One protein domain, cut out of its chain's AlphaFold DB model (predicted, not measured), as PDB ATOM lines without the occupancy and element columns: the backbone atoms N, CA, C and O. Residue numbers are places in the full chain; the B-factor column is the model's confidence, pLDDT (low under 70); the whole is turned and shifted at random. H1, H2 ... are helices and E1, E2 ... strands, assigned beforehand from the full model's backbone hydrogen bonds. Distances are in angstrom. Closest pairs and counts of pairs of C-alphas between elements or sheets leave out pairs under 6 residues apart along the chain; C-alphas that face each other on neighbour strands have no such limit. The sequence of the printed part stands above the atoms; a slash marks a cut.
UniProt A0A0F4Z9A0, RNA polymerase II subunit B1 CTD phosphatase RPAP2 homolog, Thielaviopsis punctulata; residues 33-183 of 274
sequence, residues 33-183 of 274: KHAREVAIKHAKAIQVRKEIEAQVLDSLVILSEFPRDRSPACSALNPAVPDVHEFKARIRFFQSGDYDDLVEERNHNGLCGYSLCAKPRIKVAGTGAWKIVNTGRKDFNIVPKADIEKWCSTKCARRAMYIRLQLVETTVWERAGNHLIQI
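AT A GLANCE: This is residues 33 to 183 of the 274 residues of the protein "RNA polymerase II subunit B1 CTD phosphatase RPAP2 homolog" of Thielaviopsis punctulata (UniProt A0A0F4Z9A0). One long helix, H1, sticks out with its first residues, 33 to 44, and packs with its later part on the shorter H2 and H3, while tiny H6 packs partway along it. At the other extreme of the length, the small strand hairpin E1 and E2 makes a tip, with H4 following it, while H5 runs near H3, close but not clearly touching it. The printed part has 151 residues, in the order H1 H2 H3 E1 E2 H4 H5 H6, mostly helix, with one antiparallel sheet, E1 - E2. It is loose, with a radius of gyration of the C-alphas of 19.2 A and spans of 74 by 35 by 25 A.

IN THESE COORDINATES: Find C-alpha 33 at (40.907, -22.688, 155.328); from there H1 runs 49.0 A to C-alpha 65 at (17.071, -29.694, 113.142). Next come H2, residues 81 to 93, 20.1 A, and H3, residues 96 to 108, 18.9 A. Strands E1, 130 to 133, and E2, 141 to 144, precede H4, 145 to 149. H5, 154 to 164, spans 15.1 A, and H6, 172 to 175, ends at (19.385, -36.677, 139.826).

HOW THE PARTS SIT: Look at Ser 59 and Arg 90, the closest C-alphas of the helical hairpin H1 and H2, 5.8 A apart; these helices touch through residues 56 to 63 of H1 alone, opposite ways at a shallow tilt of 32 degrees, only just short of steep. H1 touches H3 with residues 60 to 65 alone, closest at the C-alphas of Ser 64 and Arg 106, 4.9 A, the same way at a steep tilt of 41 degrees. H1 touches H6 with residues 48 to 52 alone, closest at the C-alphas of Arg 49 and Trp 173, 6.0 A. H3 and H5 are close but not clearly touching: their closest C-alphas, Ser 96 and Arg 164, are 5.6 A apart. In the hairpin E1 and E2, N 131 and O 143 are 2.9 A apart, within hydrogen-bond range. The closest C-alphas of E1 and H4, Trp 130 and Lys 145, are 5.1 A apart. Every O i to N i+4 pair is within range in H3, H4 and H5, against 28 of 29 in H1 and 7 of 9 in H2; H6 is too short for such a pair.

THE WHOLE: The two farthest C-alphas, Lys 33 and Gly 136, are 74.4 A apart. The printed part has no cut; the links H1 to H2 and H3 to E1 are long. Residues 176 to 180 have pLDDT under 70.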
ATOM      1  N   LYS A  33      40.696 -21.447 156.095       92.56
ATOM      2  CA  LYS A  33      40.907 -22.688 155.328       92.56
ATOM      3  C   LYS A  33      39.597 -23.443 155.126       92.56
ATOM      4  O   LYS A  33      39.294 -23.815 153.992       92.56
ATOM      5  N   HIS A  34      38.803 -23.601 156.185       92.50
ATOM      6  CA  HIS A  34      37.499 -24.254 156.103       92.50
ATOM      7  C   HIS A  34      36.548 -23.500 155.160       92.50
ATOM      8  O   HIS A  34      35.961 -24.099 154.258       92.50
ATOM      9  N   ALA A  35      36.463 -22.172 155.282       94.69
ATOM     10  CA  ALA A  35      35.660 -21.338 154.390       94.69
ATOM     11  C   ALA A  35      36.110 -21.453 152.923       94.69
ATOM     12  O   ALA A  35      35.276 -21.552 152.023       94.69
ATOM     13  N   ARG A  36      37.424 -21.503 152.668       95.00
ATOM     14  CA  ARG A  36      37.979 -21.723 151.326       95.00
ATOM     15  C   ARG A  36      37.613 -23.101 150.783       95.00
ATOM     16  O   ARG A  36      37.260 -23.212 149.612       95.00
ATOM     17  N   GLU A  37      37.694 -24.144 151.601       95.88
ATOM     18  CA  GLU A  37      37.321 -25.499 151.193       95.88
ATOM     19  C   GLU A  37      35.837 -25.571 150.810       95.88
ATOM     20  O   GLU A  37      35.490 -26.093 149.748       95.88
ATOM     21  N   VAL A  38      34.969 -24.982 151.633       95.94
ATOM     22  CA  VAL A  38      33.530 -24.867 151.370       95.94
ATOM     23  C   VAL A  38      33.280 -24.082 150.080       95.94
ATOM     24  O   VAL A  38      32.559 -24.558 149.202       95.94
ATOM     25  N   ALA A  39      33.945 -22.940 149.892       96.69
ATOM     26  CA  ALA A  39      33.837 -22.147 148.670       96.69
ATOM     27  C   ALA A  39      34.253 -22.939 147.419       96.69
ATOM     28  O   ALA A  39      33.571 -22.875 146.399       96.69
ATOM     29  N   ILE A  40      35.323 -23.740 147.493       96.81
ATOM     30  CA  ILE A  40      35.758 -24.603 146.383       96.81
ATOM     31  C   ILE A  40      34.718 -25.691 146.091       96.81
ATOM     32  O   ILE A  40      34.444 -25.969 144.923       96.81
ATOM     33  N   LYS A  41      34.114 -26.304 147.119       95.00
ATOM     34  CA  LYS A  41      33.039 -27.297 146.939       95.00
ATOM     35  C   LYS A  41      31.830 -26.684 146.230       95.00
ATOM     36  O   LYS A  41      31.358 -27.253 145.248       95.00
ATOM     37  N   HIS A  42      31.388 -25.500 146.655       95.50
ATOM     38  CA  HIS A  42      30.296 -24.783 145.988       95.50
ATOM     39  C   HIS A  42      30.655 -24.364 144.563       95.50
ATOM     40  O   HIS A  42      29.848 -24.552 143.656       95.50
ATOM     41  N   ALA A  43      31.871 -23.861 144.336       96.56
ATOM     42  CA  ALA A  43      32.335 -23.494 143.001       96.56
ATOM     43  C   ALA A  43      32.303 -24.695 142.042       96.56
ATOM     44  O   ALA A  43      31.823 -24.566 140.918       96.56
ATOM     45  N   LYS A  44      32.735 -25.879 142.501       93.75
ATOM     46  CA  LYS A  44      32.656 -27.124 141.720       93.75
ATOM     47  C   LYS A  44      31.214 -27.534 141.426       93.75
ATOM     48  O   LYS A  44      30.914 -27.886 140.292       93.75
ATOM     49  N   ALA A  45      30.318 -27.456 142.408       91.12
ATOM     50  CA  ALA A  45      28.906 -27.782 142.204       91.12
ATOM     51  C   ALA A  45      28.244 -26.853 141.167       91.12
ATOM     52  O   ALA A  45      27.537 -27.317 140.276       91.12
ATOM     53  N   ILE A  46      28.526 -25.549 141.242       92.62
ATOM     54  CA  ILE A  46      28.050 -24.561 140.265       92.62
ATOM     55  C   ILE A  46      28.611 -24.862 138.873       92.62
ATOM     56  O   ILE A  46      27.888 -24.757 137.886       92.62
ATOM     57  N   GLN A  47      29.886 -25.237 138.790       93.19
ATOM     58  CA  GLN A  47      30.523 -25.565 137.521       93.19
ATOM     59  C   GLN A  47      29.863 -26.779 136.852       93.19
ATOM     60  O   GLN A  47      29.492 -26.694 135.686       93.19
ATOM     61  N   VAL A  48      29.616 -27.853 137.606       89.69
ATOM     62  CA  VAL A  48      28.904 -29.043 137.103       89.69
ATOM     63  C   VAL A  48      27.496 -28.687 136.626       89.69
ATOM     64  O   VAL A  48      27.069 -29.137 135.565       89.69
ATOM     65  N   ARG A  49      26.773 -27.841 137.370       89.88
ATOM     66  CA  ARG A  49      25.444 -27.374 136.953       89.88
ATOM     67  C   ARG A  49      25.495 -26.656 135.603       89.88
ATOM     68  O   ARG A  49      24.695 -26.967 134.728       89.88
ATOM     69  N   LYS A  50      26.455 -25.747 135.416       93.50
ATOM     70  CA  LYS A  50      26.637 -25.027 134.147       93.50
ATOM     71  C   LYS A  50      26.968 -25.960 132.986       93.50
ATOM     72  O   LYS A  50      26.475 -25.753 131.885       93.50
ATOM     73  N   GLU A  51      27.801 -26.970 133.220       91.44
ATOM     74  CA  GLU A  51      28.168 -27.957 132.198       91.44
ATOM     75  C   GLU A  51      26.953 -28.766 131.732       91.44
ATOM     76  O   GLU A  51      26.766 -28.972 130.535       91.44
ATOM     77  N   ILE A  52      26.089 -29.161 132.669       88.50
ATOM     78  CA  ILE A  52      24.841 -29.862 132.363       88.50
ATOM     79  C   ILE A  52      23.869 -28.954 131.601       88.50
ATOM     80  O   ILE A  52      23.310 -29.376 130.592       88.50
ATOM     81  N   GLU A  53      23.681 -27.708 132.045       89.81
ATOM     82  CA  GLU A  53      22.824 -26.733 131.354       89.81
ATOM     83  C   GLU A  53      23.309 -26.494 129.911       89.81
ATOM     84  O   GLU A  53      22.510 -26.519 128.975       89.81
ATOM     85  N   ALA A  54      24.623 -26.365 129.701       92.56
ATOM     86  CA  ALA A  54      25.206 -26.262 128.364       92.56
ATOM     87  C   ALA A  54      24.926 -27.512 127.510       92.56
ATOM     88  O   ALA A  54      24.541 -27.396 126.349       92.56
ATOM     89  N   GLN A  55      25.037 -28.709 128.093       91.44
ATOM     90  CA  GLN A  55      24.747 -29.963 127.396       91.44
ATOM     91  C   GLN A  55      23.270 -30.090 126.975       91.44
ATOM     92  O   GLN A  55      22.976 -30.654 125.911       91.44
ATOM     93  N   VAL A  56      22.336 -29.591 127.793       91.75
ATOM     94  CA  VAL A  56      20.903 -29.545 127.458       91.75
ATOM     95  C   VAL A  56      20.667 -28.602 126.283       91.75
ATOM     96  O   VAL A  56      20.019 -29.001 125.315       91.75
ATOM     97  N   LEU A  57      21.256 -27.404 126.313       94.12
ATOM     98  CA  LEU A  57      21.146 -26.428 125.224       94.12
ATOM     99  C   LEU A  57      21.718 -26.967 123.906       94.12
ATOM    100  O   LEU A  57      21.044 -26.909 122.877       94.12
ATOM    101  N   ASP A  58      22.902 -27.578 123.936       94.62
ATOM    102  CA  ASP A  58      23.500 -28.219 122.756       94.62
ATOM    103  C   ASP A  58      22.589 -29.319 122.194       94.62
ATOM    104  O   ASP A  58      22.414 -29.471 120.982       94.62
ATOM    105  N   SER A  59      21.977 -30.096 123.087       94.12
ATOM    106  CA  SER A  59      21.032 -31.139 122.706       94.12
ATOM    107  C   SER A  59      19.761 -30.559 122.084       94.12
ATOM    108  O   SER A  59      19.287 -31.101 121.089       94.12
ATOM    109  N   LEU A  60      19.233 -29.455 122.612       95.56
ATOM    110  CA  LEU A  60      18.074 -28.757 122.058       95.56
ATOM    111  C   LEU A  60      18.360 -28.239 120.643       95.56
ATOM    112  O   LEU A  60      17.568 -28.507 119.739       95.56
ATOM    113  N   VAL A  61      19.519 -27.610 120.420       94.88
ATOM    114  CA  VAL A  61      19.932 -27.128 119.090       94.88
ATOM    115  C   VAL A  61      19.971 -28.284 118.096       94.88
ATOM    116  O   VAL A  61      19.328 -28.222 117.048       94.88
ATOM    117  N   ILE A  62      20.638 -29.386 118.449       94.56
ATOM    118  CA  ILE A  62      20.769 -30.549 117.560       94.56
ATOM    119  C   ILE A  62      19.401 -31.179 117.262       94.56
ATOM    120  O   ILE A  62      19.088 -31.482 116.110       94.56
ATOM    121  N   LEU A  63      18.553 -31.358 118.278       95.50
ATOM    122  CA  LEU A  63      17.223 -31.950 118.107       95.50
ATOM    123  C   LEU A  63      16.235 -31.020 117.380       95.50
ATOM    124  O   LEU A  63      15.238 -31.498 116.818       95.50
ATOM    125  N   SER A  64      16.494 -29.711 117.344       95.00
ATOM    126  CA  SER A  64      15.663 -28.748 116.615       95.00
ATOM    127  C   SER A  64      15.722 -28.947 115.091       95.00
ATOM    128  O   SER A  64      14.743 -28.678 114.390       95.00
ATOM    129  N   GLU A  65      16.827 -29.497 114.579       91.81
ATOM    130  CA  GLU A  65      17.071 -29.694 113.142       91.81
ATOM    131  C   GLU A  65      16.623 -31.069 112.623       91.81
ATOM    132  O   GLU A  65      16.478 -31.273 111.409       91.81
ATOM    133  N   PHE A  66      16.375 -32.012 113.538       91.50
ATOM    134  CA  PHE A  66      15.980 -33.383 113.221       91.50
ATOM    135  C   PHE A  66      14.659 -33.452 112.431       91.50
ATOM    136  O   PHE A  66      13.806 -32.561 112.537       91.50
ATOM    137  N   PRO A  67      14.421 -34.535 111.672       92.00
ATOM    138  CA  PRO A  67      15.332 -35.647 111.377       92.00
ATOM    139  C   PRO A  67      16.379 -35.279 110.314       92.00
ATOM    140  O   PRO A  67      16.143 -34.395 109.478       92.00
ATOM    141  N   ARG A  68      17.523 -35.978 110.334       86.38
ATOM    142  CA  ARG A  68      18.605 -35.790 109.348       86.38
ATOM    143  C   ARG A  68      18.186 -36.350 107.991       86.38
ATOM    144  O   ARG A  68      18.324 -35.682 106.967       86.38
ATOM    145  N   ASP A  69      17.567 -37.529 108.011       85.19
ATOM    146  CA  ASP A  69      17.022 -38.174 106.822       85.19
ATOM    147  C   ASP A  69      15.561 -37.773 106.603       85.19
ATOM    148  O   ASP A  69      14.637 -38.237 107.274       85.19
ATOM    149  N   ARG A  70      15.332 -36.912 105.606       86.00
ATOM    150  CA  ARG A  70      13.994 -36.406 105.232       86.00
ATOM    151  C   ARG A  70      13.378 -37.143 104.038       86.00
ATOM    152  O   ARG A  70      12.464 -36.636 103.390       86.00
ATOM    153  N   SER A  71      13.895 -38.331 103.730       82.81
ATOM    154  CA  SER A  71      13.389 -39.197 102.663       82.81
ATOM    155  C   SER A  71      11.936 -39.613 102.938       82.81
ATOM    156  O   SER A  71      11.596 -39.869 104.091       82.81
ATOM    157  N   PRO A  72      11.076 -39.770 101.913       77.81
ATOM    158  CA  PRO A  72       9.701 -40.246 102.095       77.81
ATOM    159  C   PRO A  72       9.602 -41.655 102.708       77.81
ATOM    160  O   PRO A  72       8.540 -42.020 103.211       77.81
ATOM    161  N   ALA A  73      10.687 -42.439 102.679       79.12
ATOM    162  CA  ALA A  73      10.772 -43.733 103.360       79.12
ATOM    163  C   ALA A  73      10.828 -43.597 104.894       79.12
ATOM    164  O   ALA A  73      10.384 -44.496 105.611       79.12
ATOM    165  N   CYS A  74      11.333 -42.466 105.393       79.38
ATOM    166  CA  CYS A  74      11.434 -42.145 106.809       79.38
ATOM    167  C   CYS A  74      10.263 -41.239 107.201       79.38
ATOM    168  O   CYS A  74      10.052 -40.156 106.657       79.38
ATOM    169  N   SER A  75       9.448 -41.694 108.147       84.38
ATOM    170  CA  SER A  75       8.232 -40.992 108.566       84.38
ATOM    171  C   SER A  75       8.140 -40.971 110.084       84.38
ATOM    172  O   SER A  75       8.781 -41.765 110.755       84.38
ATOM    173  N   ALA A  76       7.265 -40.137 110.643       84.81
ATOM    174  CA  ALA A  76       7.016 -40.099 112.087       84.81
ATOM    175  C   ALA A  76       6.586 -41.458 112.687       84.81
ATOM    176  O   ALA A  76       6.665 -41.642 113.894       84.81
ATOM    177  N   LEU A  77       6.084 -42.377 111.854       84.75
ATOM    178  CA  LEU A  77       5.739 -43.757 112.228       84.75
ATOM    179  C   LEU A  77       6.924 -44.723 112.141       84.75
ATOM    180  O   LEU A  77       6.954 -45.723 112.846       84.75
ATOM    181  N   ASN A  78       7.848 -44.450 111.224       85.38
ATOM    182  CA  ASN A  78       9.017 -45.274 110.956       85.38
ATOM    183  C   ASN A  78      10.231 -44.351 110.779       85.38
ATOM    184  O   ASN A  78      10.627 -44.063 109.642       85.38
ATOM    185  N   PRO A  79      10.722 -43.767 111.883       88.38
ATOM    186  CA  PRO A  79      11.883 -42.890 111.854       88.38
ATOM    187  C   PRO A  79      13.158 -43.683 111.551       88.38
ATOM    188  O   PRO A  79      13.212 -44.898 111.748       88.38
ATOM    189  N   ALA A  80      14.200 -42.996 111.084       88.00
ATOM    190  CA  ALA A  80      15.502 -43.619 110.890       88.00
ATOM    191  C   ALA A  80      16.055 -44.115 112.239       88.00
ATOM    192  O   ALA A  80      16.054 -43.387 113.231       88.00
ATOM    193  N   VAL A  81      16.549 -45.356 112.275       88.44
ATOM    194  CA  VAL A  81      17.163 -45.965 113.468       88.44
ATOM    195  C   VAL A  81      18.260 -45.091 114.106       88.44
ATOM    196  O   VAL A  81      18.225 -44.944 115.331       88.44
ATOM    197  N   PRO A  82      19.205 -44.478 113.352       90.88
ATOM    198  CA  PRO A  82      20.214 -43.607 113.960       90.88
ATOM    199  C   PRO A  82      19.597 -42.381 114.643       90.88
ATOM    200  O   PRO A  82      19.968 -42.073 115.777       90.88
ATOM    201  N   ASP A  83      18.606 -41.743 114.011       91.62
ATOM    202  CA  ASP A  83      17.918 -40.573 114.566       91.62
ATOM    203  C   ASP A  83      17.178 -40.927 115.863       91.62
ATOM    204  O   ASP A  83      17.209 -40.156 116.820       91.62
ATOM    205  N   VAL A  84      16.558 -42.112 115.945       92.31
ATOM    206  CA  VAL A  84      15.906 -42.591 117.177       92.31
ATOM    207  C   VAL A  84      16.912 -42.786 118.303       92.31
ATOM    208  O   VAL A  84      16.653 -42.380 119.435       92.31
ATOM    209  N   HIS A  85      18.044 -43.425 118.011       91.06
ATOM    210  CA  HIS A  85      19.060 -43.700 119.020       91.06
ATOM    211  C   HIS A  85      19.667 -42.401 119.559       91.06
ATOM    212  O   HIS A  85      19.772 -42.221 120.773       91.06
ATOM    213  N   GLU A  86      20.006 -41.466 118.669       92.62
ATOM    214  CA  GLU A  86      20.538 -40.163 119.062       92.62
ATOM    215  C   GLU A  86      19.497 -39.327 119.816       92.62
ATOM    216  O   GLU A  86      19.813 -38.744 120.854       92.62
ATOM    217  N   PHE A  87      18.239 -39.340 119.365       93.44
ATOM    218  CA  PHE A  87      17.135 -38.693 120.066       93.44
ATOM    219  C   PHE A  87      17.004 -39.209 121.501       93.44
ATOM    220  O   PHE A  87      17.046 -38.420 122.444       93.44
ATOM    221  N   LYS A  88      16.929 -40.534 121.681       91.94
ATOM    222  CA  LYS A  88      16.832 -41.172 123.000       91.94
ATOM    223  C   LYS A  88      18.045 -40.904 123.883       91.94
ATOM    224  O   LYS A  88      17.891 -40.895 125.096       91.94
ATOM    225  N   ALA A  89      19.240 -40.740 123.321       90.56
ATOM    226  CA  ALA A  89      20.435 -40.433 124.102       90.56
ATOM    227  C   ALA A  89      20.402 -38.997 124.647       90.56
ATOM    228  O   ALA A  89      20.741 -38.774 125.808       90.56
ATOM    229  N   ARG A  90      19.962 -38.040 123.825       91.50
ATOM    230  CA  ARG A  90      19.954 -36.607 124.154       91.50
ATOM    231  C   ARG A  90      18.800 -36.209 125.068       91.50
ATOM    232  O   ARG A  90      19.002 -35.480 126.032       91.50
ATOM    233  N   ILE A  91      17.609 -36.751 124.825       90.88
ATOM    234  CA  ILE A  91      16.404 -36.375 125.574       90.88
ATOM    235  C   ILE A  91      16.387 -36.886 127.027       90.88
ATOM    236  O   ILE A  91      15.575 -36.457 127.835       90.88
ATOM    237  N   ARG A  92      17.338 -37.743 127.415       86.62
ATOM    238  CA  ARG A  92      17.527 -38.181 128.814       86.62
ATOM    239  C   ARG A  92      17.838 -37.035 129.772       86.62
ATOM    240  O   ARG A  92      17.515 -37.128 130.954       86.62
ATOM    241  N   PHE A  93      18.475 -35.983 129.267       85.94
ATOM    242  CA  PHE A  93      18.830 -34.804 130.051       85.94
ATOM    243  C   PHE A  93      17.702 -33.768 130.099       85.94
ATOM    244  O   PHE A  93      17.882 -32.711 130.679       85.94
ATOM    245  N   PHE A  94      16.548 -34.041 129.490       89.94
ATOM    246  CA  PHE A  94      15.481 -33.054 129.413       89.94
ATOM    247  C   PHE A  94      14.574 -33.150 130.638       89.94
ATOM    248  O   PHE A  94      14.285 -34.235 131.166       89.94
ATOM    249  N   GLN A  95      14.098 -31.991 131.065       90.50
ATOM    250  CA  GLN A  95      12.890 -31.839 131.855       90.50
ATOM    251  C   GLN A  95      11.675 -31.730 130.929       90.50
ATOM    252  O   GLN A  95      11.788 -31.515 129.719       90.50
ATOM    253  N   SER A  96      10.480 -31.846 131.506       91.25
ATOM    254  CA  SER A  96       9.232 -31.622 130.769       91.25
ATOM    255  C   SER A  96       9.166 -30.221 130.142       91.25
ATOM    256  O   SER A  96       8.643 -30.091 129.039       91.25
ATOM    257  N   GLY A  97       9.731 -29.205 130.813       91.69
ATOM    258  CA  GLY A  97       9.844 -27.831 130.303       91.69
ATOM    259  C   GLY A  97      10.798 -27.710 129.112       91.69
ATOM    260  O   GLY A  97      10.384 -27.230 128.065       91.69
ATOM    261  N   ASP A  98      12.011 -28.265 129.209       93.00
ATOM    262  CA  ASP A  98      12.987 -28.254 128.100       93.00
ATOM    263  C   ASP A  98      12.435 -28.920 126.826       93.00
ATOM    264  O   ASP A  98      12.796 -28.582 125.697       93.00
ATOM    265  N   TYR A  99      11.551 -29.911 126.989       95.00
ATOM    266  CA  TYR A  99      10.878 -30.546 125.860       95.00
ATOM    267  C   TYR A  99       9.833 -29.638 125.203       95.00
ATOM    268  O   TYR A  99       9.662 -29.696 123.983       95.00
ATOM    269  N   ASP A 100       9.145 -28.807 125.984       94.81
ATOM    270  CA  ASP A 100       8.241 -27.792 125.448       94.81
ATOM    271  C   ASP A 100       9.041 -26.725 124.678       94.81
ATOM    272  O   ASP A 100       8.670 -26.402 123.548       94.81
ATOM    273  N   ASP A 101      10.198 -26.302 125.197       95.56
ATOM    274  CA  ASP A 101      11.113 -25.385 124.502       95.56
ATOM    275  C   ASP A 101      11.610 -25.986 123.177       95.56
ATOM    276  O   ASP A 101      11.568 -25.341 122.128       95.56
ATOM    277  N   LEU A 102      11.983 -27.272 123.166       96.31
ATOM    278  CA  LEU A 102      12.336 -27.977 121.930       96.31
ATOM    279  C   LEU A 102      11.191 -27.962 120.908       96.31
ATOM    280  O   LEU A 102      11.429 -27.813 119.706       96.31
ATOM    281  N   VAL A 103       9.945 -28.138 121.348       96.31
ATOM    282  CA  VAL A 103       8.778 -28.054 120.461       96.31
ATOM    283  C   VAL A 103       8.660 -26.647 119.873       96.31
ATOM    284  O   VAL A 103       8.382 -26.514 118.679       96.31
ATOM    285  N   GLU A 104       8.878 -25.604 120.669       95.44
ATOM    286  CA  GLU A 104       8.830 -24.209 120.227       95.44
ATOM    287  C   GLU A 104       9.933 -23.865 119.222       95.44
ATOM    288  O   GLU A 104       9.627 -23.335 118.150       95.44
ATOM    289  N   GLU A 105      11.175 -24.265 119.482       95.75
ATOM    290  CA  GLU A 105      12.311 -24.065 118.573       95.75
ATOM    291  C   GLU A 105      12.101 -24.779 117.232       95.75
ATOM    292  O   GLU A 105      12.267 -24.215 116.146       95.75
ATOM    293  N   ARG A 106      11.599 -26.015 117.274       95.75
ATOM    294  CA  ARG A 106      11.224 -26.743 116.054       95.75
ATOM    295  C   ARG A 106      10.114 -26.053 115.282       95.75
ATOM    296  O   ARG A 106      10.144 -26.009 114.047       95.75
ATOM    297  N   ASN A 107       9.133 -25.511 115.997       94.62
ATOM    298  CA  ASN A 107       8.091 -24.730 115.366       94.62
ATOM    299  C   ASN A 107       8.699 -23.489 114.720       94.62
ATOM    300  O   ASN A 107       8.317 -23.203 113.586       94.62
ATOM    301  N   HIS A 108       9.633 -22.783 115.360       93.94
ATOM    302  CA  HIS A 108      10.328 -21.639 114.763       93.94
ATOM    303  C   HIS A 108      10.978 -22.009 113.418       93.94
ATOM    304  O   HIS A 108      10.787 -21.298 112.431       93.94
ATOM    305  N   ASN A 109      11.567 -23.206 113.327       92.44
ATOM    306  CA  ASN A 109      12.107 -23.786 112.087       92.44
ATOM    307  C   ASN A 109      11.039 -24.205 111.048       92.44
ATOM    308  O   ASN A 109      11.359 -24.712 109.973       92.44
ATOM    309  N   GLY A 110       9.750 -24.024 111.344       92.00
ATOM    310  CA  GLY A 110       8.624 -24.397 110.485       92.00
ATOM    311  C   GLY A 110       8.318 -25.897 110.459       92.00
ATOM    312  O   GLY A 110       7.453 -26.330 109.691       92.00
ATOM    313  N   LEU A 111       8.991 -26.689 111.292       94.06
ATOM    314  CA  LEU A 111       8.830 -28.136 111.389       94.06
ATOM    315  C   LEU A 111       7.758 -28.505 112.414       94.06
ATOM    316  O   LEU A 111       7.391 -27.718 113.278       94.06
ATOM    317  N   CYS A 112       7.238 -29.726 112.309       95.25
ATOM    318  CA  CYS A 112       6.386 -30.311 113.337       95.25
ATOM    319  C   CYS A 112       7.153 -30.404 114.665       95.25
ATOM    320  O   CYS A 112       8.290 -30.881 114.688       95.25
ATOM    321  N   GLY A 113       6.492 -30.073 115.775       94.88
ATOM    322  CA  GLY A 113       7.060 -30.174 117.120       94.88
ATOM    323  C   GLY A 113       7.537 -31.577 117.509       94.88
ATOM    324  O   GLY A 113       8.364 -31.726 118.396       94.88
ATOM    325  N   TYR A 114       7.068 -32.632 116.832       95.25
ATOM    326  CA  TYR A 114       7.609 -33.974 117.048       95.25
ATOM    327  C   TYR A 114       8.981 -34.094 116.368       95.25
ATOM    328  O   TYR A 114       9.053 -34.068 115.138       95.25
ATOM    329  N   SER A 115      10.042 -34.241 117.169       93.25
ATOM    330  CA  SER A 115      11.461 -34.267 116.754       93.25
ATOM    331  C   SER A 115      11.761 -35.190 115.572       93.25
ATOM    332  O   SER A 115      12.462 -34.815 114.638       93.25
ATOM    333  N   LEU A 116      11.167 -36.382 115.571       93.62
ATOM    334  CA  LEU A 116      11.387 -37.414 114.556       93.62
ATOM    335  C   LEU A 116      10.536 -37.222 113.285       93.62
ATOM    336  O   LEU A 116      10.547 -38.060 112.385       93.62
ATOM    337  N   CYS A 117       9.759 -36.140 113.190       93.44
ATOM    338  CA  CYS A 117       8.923 -35.841 112.031       93.44
ATOM    339  C   CYS A 117       9.567 -34.781 111.131       93.44
ATOM    340  O   CYS A 117       9.733 -33.636 111.539       93.44
ATOM    341  N   ALA A 118       9.813 -35.130 109.864       92.69
ATOM    342  CA  ALA A 118      10.302 -34.197 108.840       92.69
ATOM    343  C   ALA A 118       9.225 -33.246 108.283       92.69
ATOM    344  O   ALA A 118       9.529 -32.364 107.482       92.69
ATOM    345  N   LYS A 119       7.947 -33.456 108.623       92.44
ATOM    346  CA  LYS A 119       6.844 -32.689 108.031       92.44
ATOM    347  C   LYS A 119       6.784 -31.280 108.617       92.44
ATOM    348  O   LYS A 119       7.021 -31.123 109.817       92.44
ATOM    349  N   PRO A 120       6.376 -30.280 107.820       93.12
ATOM    350  CA  PRO A 120       6.118 -28.952 108.345       93.12
ATOM    351  C   PRO A 120       4.923 -28.965 109.300       93.12
ATOM    352  O   PRO A 120       4.042 -29.835 109.223       93.12
ATOM    353  N   ARG A 121       4.881 -27.982 110.196       92.44
ATOM    354  CA  ARG A 121       3.727 -27.766 111.071       92.44
ATOM    355  C   ARG A 121       2.516 -27.271 110.270       92.44
ATOM    356  O   ARG A 121       2.674 -26.610 109.240       92.44
ATOM    357  N   ILE A 122       1.302 -27.575 110.728       91.69
ATOM    358  CA  ILE A 122       0.093 -27.051 110.080       91.69
ATOM    359  C   ILE A 122      -0.028 -25.554 110.385       91.69
ATOM    360  O   ILE A 122       0.193 -25.121 111.510       91.69
ATOM    361  N   LYS A 123      -0.427 -24.769 109.381       89.25
ATOM    362  CA  LYS A 123      -0.889 -23.390 109.564       89.25
ATOM    363  C   LYS A 123      -2.394 -23.367 109.353       89.25
ATOM    364  O   LYS A 123      -2.874 -23.701 108.269       89.25
ATOM    365  N   VAL A 124      -3.147 -23.022 110.389       86.31
ATOM    366  CA  VAL A 124      -4.607 -22.991 110.337       86.31
ATOM    367  C   VAL A 124      -5.059 -21.617 109.848       86.31
ATOM    368  O   VAL A 124      -4.677 -20.578 110.389       86.31
ATOM    369  N   ALA A 125      -5.919 -21.608 108.829       82.62
ATOM    370  CA  ALA A 125      -6.473 -20.379 108.275       82.62
ATOM    371  C   ALA A 125      -7.379 -19.636 109.279       82.62
ATOM    372  O   ALA A 125      -8.189 -20.244 109.997       82.62
ATOM    373  N   GLY A 126      -7.278 -18.305 109.272       82.88
ATOM    374  CA  GLY A 126      -8.065 -17.386 110.100       82.88
ATOM    375  C   GLY A 126      -7.279 -16.770 111.263       82.88
ATOM    376  O   GLY A 126      -6.330 -17.363 111.777       82.88
ATOM    377  N   THR A 127      -7.688 -15.570 111.673       83.56
ATOM    378  CA  THR A 127      -7.000 -14.734 112.682       83.56
ATOM    379  C   THR A 127      -7.425 -15.042 114.125       83.56
ATOM    380  O   THR A 127      -6.826 -14.540 115.066       83.56
ATOM    381  N   GLY A 128      -8.452 -15.874 114.324       87.50
ATOM    382  CA  GLY A 128      -8.951 -16.213 115.659       87.50
ATOM    383  C   GLY A 128      -7.942 -17.007 116.497       87.50
ATOM    384  O   GLY A 128      -7.309 -17.934 115.992       87.50
ATOM    385  N   ALA A 129      -7.837 -16.669 117.786       90.25
ATOM    386  CA  ALA A 129      -6.970 -17.352 118.753       90.25
ATOM    387  C   ALA A 129      -7.458 -18.766 119.120       90.25
ATOM    388  O   ALA A 129      -6.669 -19.593 119.570       90.25
ATOM    389  N   TRP A 130      -8.738 -19.060 118.891       90.69
ATOM    390  CA  TRP A 130      -9.375 -20.333 119.220       90.69
ATOM    391  C   TRP A 130      -9.926 -21.000 117.969       90.69
ATOM    392  O   TRP A 130     -10.451 -20.336 117.067       90.69
ATOM    393  N   LYS A 131      -9.824 -22.328 117.916       88.38
ATOM    394  CA  LYS A 131     -10.357 -23.139 116.828       88.38
ATOM    395  C   LYS A 131     -11.178 -24.291 117.367       88.38
ATOM    396  O   LYS A 131     -10.823 -24.961 118.330       88.38
ATOM    397  N   ILE A 132     -12.281 -24.519 116.675       87.88
ATOM    398  CA  ILE A 132     -13.150 -25.655 116.906       87.88
ATOM    399  C   ILE A 132     -12.598 -26.833 116.109       87.88
ATOM    400  O   ILE A 132     -12.425 -26.737 114.892       87.88
ATOM    401  N   VAL A 133     -12.338 -27.940 116.792       84.00
ATOM    402  CA  VAL A 133     -11.895 -29.203 116.198       84.00
ATOM    403  C   VAL A 133     -13.045 -30.209 116.280       84.00
ATOM    404  O   VAL A 133     -13.828 -30.190 117.228       84.00
ATOM    405  N   ASN A 134     -13.154 -31.095 115.283       83.19
ATOM    406  CA  ASN A 134     -14.178 -32.150 115.209       83.19
ATOM    407  C   ASN A 134     -15.634 -31.642 115.231       83.19
ATOM    408  O   ASN A 134     -16.510 -32.285 115.812       83.19
ATOM    409  N   THR A 135     -15.916 -30.512 114.576       85.31
ATOM    410  CA  THR A 135     -17.288 -30.005 114.414       85.31
ATOM    411  C   THR A 135     -18.225 -31.103 113.896       85.31
ATOM    412  O   THR A 135     -17.943 -31.731 112.876       85.31
ATOM    413  N   GLY A 136     -19.333 -31.342 114.604       82.94
ATOM    414  CA  GLY A 136     -20.345 -32.336 114.223       82.94
ATOM    415  C   GLY A 136     -20.071 -33.775 114.680       82.94
ATOM    416  O   GLY A 136     -20.804 -34.680 114.286       82.94
ATOM    417  N   ARG A 137     -19.046 -34.017 115.506       87.38
ATOM    418  CA  ARG A 137     -18.799 -35.316 116.164       87.38
ATOM    419  C   ARG A 137     -18.966 -35.195 117.679       87.38
ATOM    420  O   ARG A 137     -18.897 -34.095 118.218       87.38
ATOM    421  N   LYS A 138     -19.148 -36.334 118.363       85.44
ATOM    422  CA  LYS A 138     -19.228 -36.391 119.837       85.44
ATOM    423  C   LYS A 138     -17.959 -35.853 120.517       85.44
ATOM    424  O   LYS A 138     -18.061 -35.237 121.567       85.44
ATOM    425  N   ASP A 139     -16.801 -35.989 119.868       82.88
ATOM    426  CA  ASP A 139     -15.494 -35.535 120.375       82.88
ATOM    427  C   ASP A 139     -15.163 -34.081 119.970       82.88
ATOM    428  O   ASP A 139     -14.035 -33.776 119.557       82.88
ATOM    429  N   PHE A 140     -16.160 -33.195 120.005       88.69
ATOM    430  CA  PHE A 140     -15.997 -31.764 119.737       88.69
ATOM    431  C   PHE A 140     -15.162 -31.111 120.838       88.69
ATOM    432  O   PHE A 140     -15.441 -31.298 122.019       88.69
ATOM    433  N   ASN A 141     -14.165 -30.310 120.456       86.44
ATOM    434  CA  ASN A 141     -13.355 -29.550 121.405       86.44
ATOM    435  C   ASN A 141     -12.984 -28.175 120.843       86.44
ATOM    436  O   ASN A 141     -12.767 -28.014 119.637       86.44
ATOM    437  N   ILE A 142     -12.876 -27.194 121.737       90.06
ATOM    438  CA  ILE A 142     -12.376 -25.850 121.440       90.06
ATOM    439  C   ILE A 142     -10.939 -25.793 121.948       90.06
ATOM    440  O   ILE A 142     -10.697 -25.944 123.141       90.06
ATOM    441  N   VAL A 143      -9.988 -25.617 121.037       89.69
ATOM    442  CA  VAL A 143      -8.552 -25.673 121.341       89.69
ATOM    443  C   VAL A 143      -7.896 -24.365 120.891       89.69
ATOM    444  O   VAL A 143      -8.299 -23.809 119.857       89.69
ATOM    445  N   PRO A 144      -6.900 -23.843 121.628       91.88
ATOM    446  CA  PRO A 144      -6.106 -22.717 121.161       91.88
ATOM    447  C   PRO A 144      -5.474 -23.025 119.804       91.88
ATOM    448  O   PRO A 144      -4.949 -24.115 119.566       91.88
ATOM    449  N   LYS A 145      -5.484 -22.044 118.902       90.38
ATOM    450  CA  LYS A 145      -4.857 -22.160 117.582       90.38
ATOM    451  C   LYS A 145      -3.377 -22.531 117.710       90.38
ATOM    452  O   LYS A 145      -2.915 -23.400 116.976       90.38
ATOM    453  N   ALA A 146      -2.684 -21.925 118.677       89.50
ATOM    454  CA  ALA A 146      -1.278 -22.185 118.955       89.50
ATOM    455  C   ALA A 146      -1.002 -23.683 119.154       89.50
ATOM    456  O   ALA A 146      -0.116 -24.215 118.502       89.50
ATOM    457  N   ASP A 147      -1.803 -24.389 119.955       90.12
ATOM    458  CA  ASP A 147      -1.566 -25.805 120.265       90.12
ATOM    459  C   ASP A 147      -1.800 -26.746 119.083       90.12
ATOM    460  O   ASP A 147      -1.158 -27.792 118.984       90.12
ATOM    461  N   ILE A 148      -2.688 -26.374 118.160       90.38
ATOM    462  CA  ILE A 148      -2.925 -27.139 116.931       90.38
ATOM    463  C   ILE A 148      -1.763 -26.931 115.955       90.38
ATOM    464  O   ILE A 148      -1.292 -27.884 115.331       90.38
ATOM    465  N   GLU A 149      -1.288 -25.691 115.836       92.50
ATOM    466  CA  GLU A 149      -0.230 -25.306 114.902       92.50
ATOM    467  C   GLU A 149       1.160 -25.813 115.297       92.50
ATOM    468  O   GLU A 149       2.058 -25.765 114.462       92.50
ATOM    469  N   LYS A 150       1.343 -26.358 116.508       94.06
ATOM    470  CA  LYS A 150       2.587 -27.040 116.921       94.06
ATOM    471  C   LYS A 150       2.834 -28.347 116.156       94.06
ATOM    472  O   LYS A 150       3.945 -28.872 116.154       94.06
ATOM    473  N   TRP A 151       1.813 -28.925 115.518       95.62
ATOM    474  CA  TRP A 151       1.883 -30.293 115.000       95.62
ATOM    475  C   TRP A 151       1.467 -30.398 113.534       95.62
ATOM    476  O   TRP A 151       0.656 -29.629 113.023       95.62
ATOM    477  N   CYS A 152       1.974 -31.425 112.848       93.19
ATOM    478  CA  CYS A 152       1.505 -31.783 111.508       93.19
ATOM    479  C   CYS A 152       0.262 -32.693 111.530       93.19
ATOM    480  O   CYS A 152      -0.355 -32.936 110.496       93.19
ATOM    481  N   SER A 153      -0.049 -33.314 112.674       92.12
ATOM    482  CA  SER A 153      -1.190 -34.221 112.851       92.12
ATOM    483  C   SER A 153      -1.439 -34.516 114.331       92.12
ATOM    484  O   SER A 153      -0.508 -34.495 115.139       92.12
ATOM    485  N   THR A 154      -2.665 -34.919 114.673       90.69
ATOM    486  CA  THR A 154      -3.031 -35.384 116.027       90.69
ATOM    487  C   THR A 154      -2.214 -36.599 116.474       90.69
ATOM    488  O   THR A 154      -1.889 -36.747 117.650       90.69
ATOM    489  N   LYS A 155      -1.812 -37.457 115.528       92.00
ATOM    490  CA  LYS A 155      -0.934 -38.607 115.783       92.00
ATOM    491  C   LYS A 155       0.467 -38.180 116.239       92.00
ATOM    492  O   LYS A 155       1.048 -38.857 117.079       92.00
ATOM    493  N   CYS A 156       1.013 -37.094 115.687       93.62
ATOM    494  CA  CYS A 156       2.307 -36.552 116.120       93.62
ATOM    495  C   CYS A 156       2.194 -35.860 117.478       93.62
ATOM    496  O   CYS A 156       3.049 -36.086 118.323       93.62
ATOM    497  N   ALA A 157       1.099 -35.128 117.719       93.25
ATOM    498  CA  ALA A 157       0.815 -34.556 119.033       93.25
ATOM    499  C   ALA A 157       0.778 -35.645 120.119       93.25
ATOM    500  O   ALA A 157       1.448 -35.529 121.137       93.25
ATOM    501  N   ARG A 158       0.080 -36.764 119.871       93.00
ATOM    502  CA  ARG A 158       0.034 -37.889 120.821       93.00
ATOM    503  C   ARG A 158       1.412 -38.521 121.065       93.00
ATOM    504  O   ARG A 158       1.717 -38.835 122.207       93.00
ATOM    505  N   ARG A 159       2.239 -38.701 120.026       93.88
ATOM    506  CA  ARG A 159       3.615 -39.224 120.183       93.88
ATOM    507  C   ARG A 159       4.480 -38.302 121.028       93.88
ATOM    508  O   ARG A 159       5.174 -38.773 121.918       93.88
ATOM    509  N   ALA A 160       4.407 -37.003 120.763       93.69
ATOM    510  CA  ALA A 160       5.164 -36.017 121.512       93.69
ATOM    511  C   ALA A 160       4.716 -35.938 122.977       93.69
ATOM    512  O   ALA A 160       5.556 -35.915 123.867       93.69
ATOM    513  N   MET A 161       3.406 -35.982 123.232       92.81
ATOM    514  CA  MET A 161       2.868 -36.017 124.594       92.81
ATOM    515  C   MET A 161       3.283 -37.282 125.350       92.81
ATOM    516  O   MET A 161       3.598 -37.206 126.531       92.81
ATOM    517  N   TYR A 162       3.333 -38.436 124.678       93.56
ATOM    518  CA  TYR A 162       3.807 -39.679 125.292       93.56
ATOM    519  C   TYR A 162       5.260 -39.578 125.768       93.56
ATOM    520  O   TYR A 162       5.600 -40.125 126.810       93.56
ATOM    521  N   ILE A 163       6.108 -38.865 125.025       93.12
ATOM    522  CA  ILE A 163       7.499 -38.620 125.421       93.12
ATOM    523  C   ILE A 163       7.551 -37.638 126.588       93.12
ATOM    524  O   ILE A 163       8.188 -37.938 127.589       93.12
ATOM    525  N   ARG A 164       6.826 -36.515 126.499       92.94
ATOM    526  CA  ARG A 164       6.759 -35.497 127.560       92.94
ATOM    527  C   ARG A 164       6.374 -36.092 128.917       92.94
ATOM    528  O   ARG A 164       6.992 -35.766 129.915       92.94
ATOM    529  N   LEU A 165       5.394 -36.997 128.944       91.50
ATOM    530  CA  LEU A 165       4.932 -37.658 130.173       91.50
ATOM    531  C   LEU A 165       5.955 -38.618 130.800       91.50
ATOM    532  O   LEU A 165       5.824 -38.948 131.972       91.50
ATOM    533  N   GLN A 166       6.938 -39.094 130.032       90.25
ATOM    534  CA  GLN A 166       8.017 -39.943 130.549       90.25
ATOM    535  C   GLN A 166       9.177 -39.124 131.132       90.25
ATOM    536  O   GLN A 166      10.065 -39.694 131.768       90.25
ATOM    537  N   LEU A 167       9.201 -37.808 130.900       89.19
ATOM    538  CA  LEU A 167      10.239 -36.929 131.422       89.19
ATOM    539  C   LEU A 167       9.933 -36.543 132.867       89.19
ATOM    540  O   LEU A 167       8.786 -36.343 133.262       89.19
ATOM    541  N   VAL A 168      10.993 -36.453 133.663       84.12
ATOM    542  CA  VAL A 168      10.907 -36.071 135.072       84.12
ATOM    543  C   VAL A 168      11.035 -34.550 135.180       84.12
ATOM    544  O   VAL A 168      11.804 -33.931 134.446       84.12
ATOM    545  N   GLU A 169      10.302 -33.936 136.106       81.44
ATOM    546  CA  GLU A 169      10.355 -32.484 136.333       81.44
ATOM    547  C   GLU A 169      11.582 -32.039 137.141       81.44
ATOM    548  O   GLU A 169      11.981 -30.884 137.059       81.44
ATOM    549  N   THR A 170      12.228 -32.934 137.893       80.62
ATOM    550  CA  THR A 170      13.438 -32.616 138.669       80.62
ATOM    551  C   THR A 170      14.608 -32.261 137.764       80.62
ATOM    552  O   THR A 170      14.737 -32.798 136.662       80.62
ATOM    553  N   THR A 171      15.479 -31.367 138.217       75.62
ATOM    554  CA  THR A 171      16.616 -30.918 137.405       75.62
ATOM    555  C   THR A 171      17.663 -32.020 137.275       75.62
ATOM    556  O   THR A 171      17.816 -32.865 138.156       75.62
ATOM    557  N   VAL A 172      18.403 -32.043 136.167       77.25
ATOM    558  CA  VAL A 172      19.369 -33.120 135.885       77.25
ATOM    559  C   VAL A 172      20.463 -33.219 136.951       77.25
ATOM    560  O   VAL A 172      20.849 -34.325 137.325       77.25
ATOM    561  N   TRP A 173      20.950 -32.091 137.475       76.69
ATOM    562  CA  TRP A 173      22.006 -32.083 138.495       76.69
ATOM    563  C   TRP A 173      21.528 -32.610 139.858       76.69
ATOM    564  O   TRP A 173      22.336 -33.135 140.621       76.69
ATOM    565  N   GLU A 174      20.228 -32.537 140.154       75.75
ATOM    566  CA  GLU A 174      19.630 -33.125 141.364       75.75
ATOM    567  C   GLU A 174      19.468 -34.648 141.264       75.75
ATOM    568  O   GLU A 174      19.337 -35.319 142.285       75.75
ATOM    569  N   ARG A 175      19.542 -35.227 140.056       73.88
ATOM    570  CA  ARG A 175      19.385 -36.677 139.826       73.88
ATOM    571  C   ARG A 175      20.627 -37.505 140.194       73.88
ATOM    572  O   ARG A 175      20.650 -38.706 139.946       73.88
ATOM    573  N   ALA A 176      21.651 -36.883 140.791       54.22
ATOM    574  CA  ALA A 176      22.788 -37.522 141.469       54.22
ATOM    575  C   ALA A 176      23.310 -38.821 140.806       54.22
ATOM    576  O   ALA A 176      23.452 -39.854 141.458       54.22
ATOM    577  N   GLY A 177      23.586 -38.775 139.496       55.94
ATOM    578  CA  GLY A 177      24.242 -39.865 138.759       55.94
ATOM    579  C   GLY A 177      23.431 -41.155 138.578       55.94
ATOM    580  O   GLY A 177      23.941 -42.095 137.972       55.94
ATOM    581  N   ASN A 178      22.185 -41.209 139.050       53.28
ATOM    582  CA  ASN A 178      21.280 -42.330 138.839       53.28
ATOM    583  C   ASN A 178      20.130 -41.909 137.923       53.28
ATOM    584  O   ASN A 178      19.721 -40.756 137.890       53.28
ATOM    585  N   HIS A 179      19.601 -42.893 137.201       53.31
ATOM    586  CA  HIS A 179      18.502 -42.813 136.234       53.31
ATOM    587  C   HIS A 179      18.944 -42.609 134.781       53.31
ATOM    588  O   HIS A 179      18.777 -41.565 134.153       53.31
ATOM    589  N   LEU A 180      19.390 -43.729 134.203       61.06
ATOM    590  CA  LEU A 180      19.051 -44.085 132.830       61.06
ATOM    591  C   LEU A 180      17.517 -44.064 132.683       61.06
ATOM    592  O   LEU A 180      16.873 -45.101 132.821       61.06
ATOM    593  N   ILE A 181      16.911 -42.895 132.457       70.44
ATOM    594  CA  ILE A 181      15.506 -42.838 132.045       70.44
ATOM    595  C   ILE A 181      15.448 -43.525 130.684       70.44
ATOM    596  O   ILE A 181      15.997 -43.034 129.691       70.44
ATOM    597  N   GLN A 182      14.850 -44.711 130.656       79.38
ATOM    598  CA  GLN A 182      14.595 -45.412 129.414       79.38
ATOM    599  C   GLN A 182      13.339 -44.809 128.800       79.38
ATOM    600  O   GLN A 182      12.237 -44.990 129.305       79.38
ATOM    601  N   ILE A 183      13.542 -44.040 127.736       85.94
ATOM    602  CA  ILE A 183      12.464 -43.368 127.021       85.94
ATOM    603  C   ILE A 183      12.018 -44.284 125.891       85.94
ATOM    604  O   ILE A 183      12.784 -44.564 124.960       85.94
TER     605      ILE A 183